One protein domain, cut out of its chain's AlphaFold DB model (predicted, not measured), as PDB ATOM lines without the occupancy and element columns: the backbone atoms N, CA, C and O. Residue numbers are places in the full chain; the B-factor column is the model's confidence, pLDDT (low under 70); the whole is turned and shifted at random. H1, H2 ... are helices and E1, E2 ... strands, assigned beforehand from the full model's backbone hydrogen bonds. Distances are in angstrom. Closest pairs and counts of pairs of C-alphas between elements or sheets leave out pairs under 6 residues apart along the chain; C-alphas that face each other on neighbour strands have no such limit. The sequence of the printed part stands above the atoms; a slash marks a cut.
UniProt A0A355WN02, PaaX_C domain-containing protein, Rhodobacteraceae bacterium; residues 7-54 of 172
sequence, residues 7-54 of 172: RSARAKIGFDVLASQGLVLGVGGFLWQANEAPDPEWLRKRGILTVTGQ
ATOM      1  N   ARG A   7     -40.920  33.427  42.178       37.72
ATOM      2  CA  ARG A   7     -41.384  33.822  40.831       37.72
ATOM      3  C   ARG A   7     -42.902  33.723  40.656       37.72
ATOM      4  O   ARG A   7     -43.466  34.519  39.911       37.72
ATOM      5  N   SER A   8     -43.574  32.782  41.327       34.72
ATOM      6  CA  SER A   8     -45.019  32.562  41.126       34.72
ATOM      7  C   SER A   8     -45.889  33.599  41.847       34.72
ATOM      8  O   SER A   8     -46.967  33.943  41.361       34.72
ATOM      9  N   ALA A   9     -45.400  34.159  42.959       37.31
ATOM     10  CA  ALA A   9     -46.060  35.251  43.672       37.31
ATOM     11  C   ALA A   9     -45.973  36.576  42.891       37.31
ATOM     12  O   ALA A   9     -46.970  37.287  42.770       37.31
ATOM     13  N   ARG A  10     -44.814  36.857  42.274       41.66
ATOM     14  CA  ARG A  10     -44.577  38.048  41.433       41.66
ATOM     15  C   ARG A  10     -45.538  38.140  40.242       41.66
ATOM     16  O   ARG A  10     -46.057  39.214  39.953       41.66
ATOM     17  N   ALA A  11     -45.846  37.014  39.601       42.22
ATOM     18  CA  ALA A  11     -46.764  36.977  38.461       42.22
ATOM     19  C   ALA A  11     -48.229  37.289  38.837       42.22
ATOM     20  O   ALA A  11     -48.958  37.871  38.040       42.22
ATOM     21  N   LYS A  12     -48.670  36.955  40.060       41.78
ATOM     22  CA  LYS A  12     -50.070  37.140  40.496       41.78
ATOM     23  C   LYS A  12     -50.464  38.594  40.764       41.78
ATOM     24  O   LYS A  12     -51.650  38.912  40.724       41.78
ATOM     25  N   ILE A  13     -49.501  39.471  41.042       50.31
ATOM     26  CA  ILE A  13     -49.767  40.867  41.434       50.31
ATOM     27  C   ILE A  13     -49.753  41.812  40.214       50.31
ATOM     28  O   ILE A  13     -50.225  42.940  40.309       50.31
ATOM     29  N   GLY A  14     -49.293  41.351  39.043       52.22
ATOM     30  CA  GLY A  14     -49.092  42.226  37.882       52.22
ATOM     31  C   GLY A  14     -47.876  43.139  38.067       52.22
ATOM     32  O   GLY A  14     -47.931  44.324  37.756       52.22
ATOM     33  N   PHE A  15     -46.787  42.589  38.615       53.22
ATOM     34  CA  PHE A  15     -45.550  43.310  38.944       53.22
ATOM     35  C   PHE A  15     -44.958  44.067  37.737       53.22
ATOM     36  O   PHE A  15     -44.492  45.193  37.892       53.22
ATOM     37  N   ASP A  16     -45.065  43.491  36.535       52.38
ATOM     38  CA  ASP A  16     -44.619  44.120  35.281       52.38
ATOM     39  C   ASP A  16     -45.445  45.364  34.912       52.38
ATOM     40  O   ASP A  16     -44.932  46.301  34.305       52.38
ATOM     41  N   VAL A  17     -46.719  45.410  35.318       50.72
ATOM     42  CA  VAL A  17     -47.620  46.547  35.070       50.72
ATOM     43  C   VAL A  17     -47.324  47.682  36.049       50.72
ATOM     44  O   VAL A  17     -47.251  48.838  35.643       50.72
ATOM     45  N   LEU A  18     -47.079  47.360  37.322       54.12
ATOM     46  CA  LEU A  18     -46.759  48.349  38.356       54.12
ATOM     47  C   LEU A  18     -45.413  49.046  38.112       54.12
ATOM     48  O   LEU A  18     -45.315  50.265  38.246       54.12
ATOM     49  N   ALA A  19     -44.391  48.299  37.691       53.88
ATOM     50  CA  ALA A  19     -43.070  48.853  37.392       53.88
ATOM     51  C   ALA A  19     -43.025  49.694  36.101       53.88
ATOM     52  O   ALA A  19     -42.067  50.431  35.889       53.88
ATOM     53  N   SER A  20     -44.039  49.596  35.232       54.69
ATOM     54  CA  SER A  20     -44.006  50.235  33.909       54.69
ATOM     55  C   SER A  20     -44.033  51.769  33.947       54.69
ATOM     56  O   SER A  20     -43.629  52.399  32.974       54.69
ATOM     57  N   GLN A  21     -44.475  52.366  35.061       60.94
ATOM     58  CA  GLN A  21     -44.613  53.822  35.221       60.94
ATOM     59  C   GLN A  21     -44.087  54.348  36.570       60.94
ATOM     60  O   GLN A  21     -44.299  55.507  36.903       60.94
ATOM     61  N   GLY A  22     -43.427  53.509  37.374       69.81
ATOM     62  CA  GLY A  22     -42.976  53.874  38.721       69.81
ATOM     63  C   GLY A  22     -41.561  53.414  39.018       69.81
ATOM     64  O   GLY A  22     -41.096  52.398  38.504       69.81
ATOM     65  N   LEU A  23     -40.877  54.145  39.890       77.44
ATOM     66  CA  LEU A  23     -39.559  53.781  40.384       77.44
ATOM     67  C   LEU A  23     -39.663  52.573  41.325       77.44
ATOM     68  O   LEU A  23     -40.405  52.594  42.308       77.44
ATOM     69  N   VAL A  24     -38.867  51.540  41.062       77.25
ATOM     70  CA  VAL A  24     -38.740  50.370  41.939       77.25
ATOM     71  C   VAL A  24     -37.731  50.680  43.045       77.25
ATOM     72  O   VAL A  24     -36.557  50.914  42.771       77.25
ATOM     73  N   LEU A  25     -38.180  50.661  44.301       75.94
ATOM     74  CA  LEU A  25     -37.345  50.914  45.485       75.94
ATOM     75  C   LEU A  25     -36.714  49.635  46.061       75.94
ATOM     76  O   LEU A  25     -35.839  49.704  46.920       75.94
ATOM     77  N   GLY A  26     -37.170  48.462  45.619       71.19
ATOM     78  CA  GLY A  26     -36.725  47.161  46.110       71.19
ATOM     79  C   GLY A  26     -37.776  46.080  45.882       71.19
ATOM     80  O   GLY A  26     -38.697  46.241  45.079       71.19
ATOM     81  N   VAL A  27     -37.664  44.962  46.603       73.69
ATOM     82  CA  VAL A  27     -38.651  43.874  46.519       73.69
ATOM     83  C   VAL A  27     -39.986  44.356  47.094       73.69
ATOM     84  O   VAL A  27     -40.121  44.523  48.301       73.69
ATOM     85  N   GLY A  28     -40.963  44.599  46.215       75.81
ATOM     86  CA  GLY A  28     -42.322  45.006  46.589       75.81
ATOM     87  C   GLY A  28     -42.486  46.483  46.965       75.81
ATOM     88  O   GLY A  28     -43.573  46.868  47.387       75.81
ATOM     89  N   GLY A  29     -41.440  47.303  46.815       82.25
ATOM     90  CA  GLY A  29     -41.477  48.743  47.074       82.25
ATOM     91  C   GLY A  29     -41.480  49.541  45.775       82.25
ATOM     92  O   GLY A  29     -40.620  49.328  44.919       82.25
ATOM     93  N   PHE A  30     -42.412  50.481  45.651       83.19
ATOM     94  CA  PHE A  30     -42.598  51.276  44.442       83.19
ATOM     95  C   PHE A  30     -42.932  52.729  44.779       83.19
ATOM     96  O   PHE A  30     -43.537  53.008  45.815       83.19
ATOM     97  N   LEU A  31     -42.558  53.636  43.883       82.44
ATOM     98  CA  LEU A  31     -42.821  55.064  43.989       82.44
ATOM     99  C   LEU A  31     -43.300  55.610  42.642       82.44
ATOM    100  O   LEU A  31     -42.635  55.426  41.626       82.44
ATOM    101  N   TRP A  32     -44.417  56.331  42.655       83.31
ATOM    102  CA  TRP A  32     -44.985  56.998  41.482       83.31
ATOM    103  C   TRP A  32     -45.171  58.486  41.747       83.31
ATOM    104  O   TRP A  32     -45.280  58.914  42.901       83.31
ATOM    105  N   GLN A  33     -45.276  59.266  40.671       79.56
ATOM    106  CA  GLN A  33     -45.932  60.565  40.766       79.56
ATOM    107  C   GLN A  33     -47.427  60.361  41.010       79.56
ATOM    108  O   GLN A  33     -48.019  59.399  40.528       79.56
ATOM    109  N   ALA A  34     -48.057  61.274  41.750       82.06
ATOM    110  CA  ALA A  34     -49.458  61.121  42.142       82.06
ATOM    111  C   ALA A  34     -50.426  61.026  40.944       82.06
ATOM    112  O   ALA A  34     -51.447  60.357  41.042       82.06
ATOM    113  N   ASN A  35     -50.104  61.669  39.819       80.81
ATOM    114  CA  ASN A  35     -50.885  61.639  38.576       80.81
ATOM    115  C   ASN A  35     -50.652  60.381  37.717       80.81
ATOM    116  O   ASN A  35     -51.434  60.127  36.807       80.81
ATOM    117  N   GLU A  36     -49.594  59.620  37.993       78.50
ATOM    118  CA  GLU A  36     -49.215  58.387  37.282       78.50
ATOM    119  C   GLU A  36     -49.425  57.141  38.159       78.50
ATOM    120  O   GLU A  36     -49.193  56.010  37.731       78.50
ATOM    121  N   ALA A  37     -49.847  57.335  39.411       81.44
ATOM    122  CA  ALA A  37     -50.058  56.255  40.355       81.44
ATOM    123  C   ALA A  37     -51.261  55.381  39.947       81.44
ATOM    124  O   ALA A  37     -52.278  55.902  39.477       81.44
ATOM    125  N   PRO A  38     -51.196  54.056  40.178       84.12
ATOM    126  CA  PRO A  38     -52.349  53.177  40.024       84.12
ATOM    127  C   PRO A  38     -53.529  53.621  40.893       84.12
ATOM    128  O   PRO A  38     -53.346  54.216  41.956       84.12
ATOM    129  N   ASP A  39     -54.737  53.248  40.473       84.88
ATOM    130  CA  ASP A  39     -55.963  53.519  41.225       84.88
ATOM    131  C   ASP A  39     -55.844  53.059  42.703       84.88
ATOM    132  O   ASP A  39     -55.555  51.884  42.972       84.88
ATOM    133  N   PRO A  40     -56.081  53.951  43.687       85.94
ATOM    134  CA  PRO A  40     -56.014  53.603  45.105       85.94
ATOM    135  C   PRO A  40     -56.938  52.450  45.517       85.94
ATOM    136  O   PRO A  40     -56.578  51.656  46.389       85.94
ATOM    137  N   GLU A  41     -58.121  52.327  44.910       87.19
ATOM    138  CA  GLU A  41     -59.053  51.216  45.158       87.19
ATOM    139  C   GLU A  41     -58.451  49.878  44.703       87.19
ATOM    140  O   GLU A  41     -58.485  48.879  45.435       87.19
ATOM    141  N   TRP A  42     -57.844  49.862  43.515       86.75
ATOM    142  CA  TRP A  42     -57.121  48.712  42.976       86.75
ATOM    143  C   TRP A  42     -55.963  48.262  43.882       86.75
ATOM    144  O   TRP A  42     -55.787  47.052  44.081       86.75
ATOM    145  N   LEU A  43     -55.212  49.215  44.456       86.38
ATOM    146  CA  LEU A  43     -54.103  48.956  45.387       86.38
ATOM    147  C   LEU A  43     -54.605  48.355  46.708       86.38
ATOM    148  O   LEU A  43     -54.090  47.329  47.163       86.38
ATOM    149  N   ARG A  44     -55.666  48.937  47.288       86.12
ATOM    150  CA  ARG A  44     -56.290  48.450  48.534       86.12
ATOM    151  C   ARG A  44     -56.804  47.020  48.400       86.12
ATOM    152  O   ARG A  44     -56.523  46.197  49.268       86.12
ATOM    153  N   LYS A  45     -57.495  46.695  47.300       87.56
ATOM    154  CA  LYS A  45     -58.023  45.340  47.026       87.56
ATOM    155  C   LYS A  45     -56.933  44.265  46.959       87.56
ATOM    156  O   LYS A  45     -57.226  43.089  47.147       87.56
ATOM    157  N   ARG A  46     -55.682  44.657  46.703       84.88
ATOM    158  CA  ARG A  46     -54.509  43.768  46.664       84.88
ATOM    159  C   ARG A  46     -53.698  43.763  47.960       84.88
ATOM    160  O   ARG A  46     -52.658  43.114  48.005       84.88
ATOM    161  N   GLY A  47     -54.157  44.463  49.000       86.69
ATOM    162  CA  GLY A  47     -53.461  44.541  50.286       86.69
ATOM    163  C   GLY A  47     -52.140  45.310  50.222       86.69
ATOM    164  O   GLY A  47     -51.252  45.058  51.031       86.69
ATOM    165  N   ILE A  48     -51.982  46.223  49.256       85.62
ATOM    166  CA  ILE A  48     -50.756  47.011  49.098       85.62
ATOM    167  C   ILE A  48     -50.806  48.207  50.053       85.62
ATOM    168  O   ILE A  48     -51.692  49.063  49.954       85.62
ATOM    169  N   LEU A  49     -49.835  48.286  50.970       89.25
ATOM    170  CA  LEU A  49     -49.641  49.470  51.806       89.25
ATOM    171  C   LEU A  49     -49.300  50.660  50.906       89.25
ATOM    172  O   LEU A  49     -48.287  50.652  50.212       89.25
ATOM    173  N   THR A  50     -50.149  51.683  50.937       89.69
ATOM    174  CA  THR A  50     -49.975  52.894  50.133       89.69
ATOM    175  C   THR A  50     -49.679  54.068  51.050       89.69
ATOM    176  O   THR A  50     -50.432  54.327  51.989       89.69
ATOM    177  N   VAL A  51     -48.594  54.786  50.765       89.19
ATOM    178  CA  VAL A  51     -48.236  56.040  51.431       89.19
ATOM    179  C   VAL A  51     -48.239  57.142  50.382       89.19
ATOM    180  O   VAL A  51     -47.583  57.022  49.351       89.19
ATOM    181  N   THR A  52     -48.982  58.215  50.642       89.69
ATOM    182  CA  THR A  52     -49.055  59.397  49.775       89.69
ATOM    183  C   THR A  52     -48.492  60.601  50.509       89.69
ATOM    184  O   THR A  52     -48.797  60.801  51.685       89.69
ATOM    185  N   GLY A  53     -47.710  61.430  49.826       88.50
ATOM    186  CA  GLY A  53     -47.125  62.623  50.425       88.50
ATOM    187  C   GLY A  53     -46.378  63.480  49.413       88.50
ATOM    188  O   GLY A  53     -46.404  63.213  48.213       88.50
ATOM    189  N   GLN A  54     -45.714  64.517  49.919       86.06
ATOM    190  CA  GLN A  54     -44.853  65.401  49.139       86.06
ATOM    191  C   GLN A  54     -43.380  65.142  49.464       86.06
ATOM    192  O   GLN A  54     -43.023  64.849  50.606       86.06
TER     193      GLN A  54
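Overview. This is residues 7 to 54 of the 172 residues of the protein "PaaX_C domain-containing protein" of Rhodobacteraceae bacterium (UniProt A0A355WN02). A small two-stranded hairpin, E1 and E2, forms one side of an elongated, loosely joined domain, and the short helix H3 lies across from it on another side, with no helix touching another. The short helices H1 and H2 lead in from one end of the long axis, while the last stretch, residues 46 to 54, runs from H3 to the other end without a named element. The printed part has 48 residues, with three named helices and two named strands in the order H1, H2, E1, E2, H3; the sheet's order is E1 - E2, antiparallel, and the class is mixed, helices and strands. By its radius of gyration of the C-alphas, 10.6 A, the whole is compact, and its C-alphas span 33 by 21 by 14 A.

Along the chain. The strand E1 holds residues 23 to 26 and is 9.2 A from first to last C-alpha, beginning at C-alpha 23, (-39.559, 53.781, 40.384). The strand E2 holds residues 29 to 31. Before them come the helix H1, residues 7 to 13, 11.0 A long and beginning at C-alpha 7, (-41.384, 33.822, 40.831), and the helix H2, residues 15 to 18. After them comes the helix H3, residues 40 to 45, 8.7 A long and ending at C-alpha 45, (-58.023, 45.340, 47.026).

Arrangement. E1 and E2 are a hairpin of antiparallel neighbour strands, with 159 degrees between their directions. The C-alphas of Val 24 and Phe 30 face each other at 4.7 A. N 23 and O 31 are within hydrogen-bond range at 2.8 A, and so are N 25 and O 29 at 2.8 A. The closest C-alphas of H2 and E2 are those of Leu 18 and Phe 30, 7.9 A apart. H1 and H2 meet only through their link. H3 is apart from H1, H2 and E1, and H1 is apart from both strands. In H3 every O i to N i+4 pair is within hydrogen-bond range; in H1 1 of 3 is, beside 1 of 4 O i to N i+3 pairs, and H2 is too short for an O i to N i+4 pair.

Size, cuts and confidence. The two C-alphas farthest apart are those of Ser 8 and Gln 54, 33.8 A. The printed part has no cut. The links from H1 to H2, from H2 to E1 and from E1 to E2 are tight, the link from E2 to H3 is short, and no link is long. The mean pLDDT of the printed part is 71.9, and residues 7 to 22 are under 70; H1 has a mean of 41, while H3 has 87.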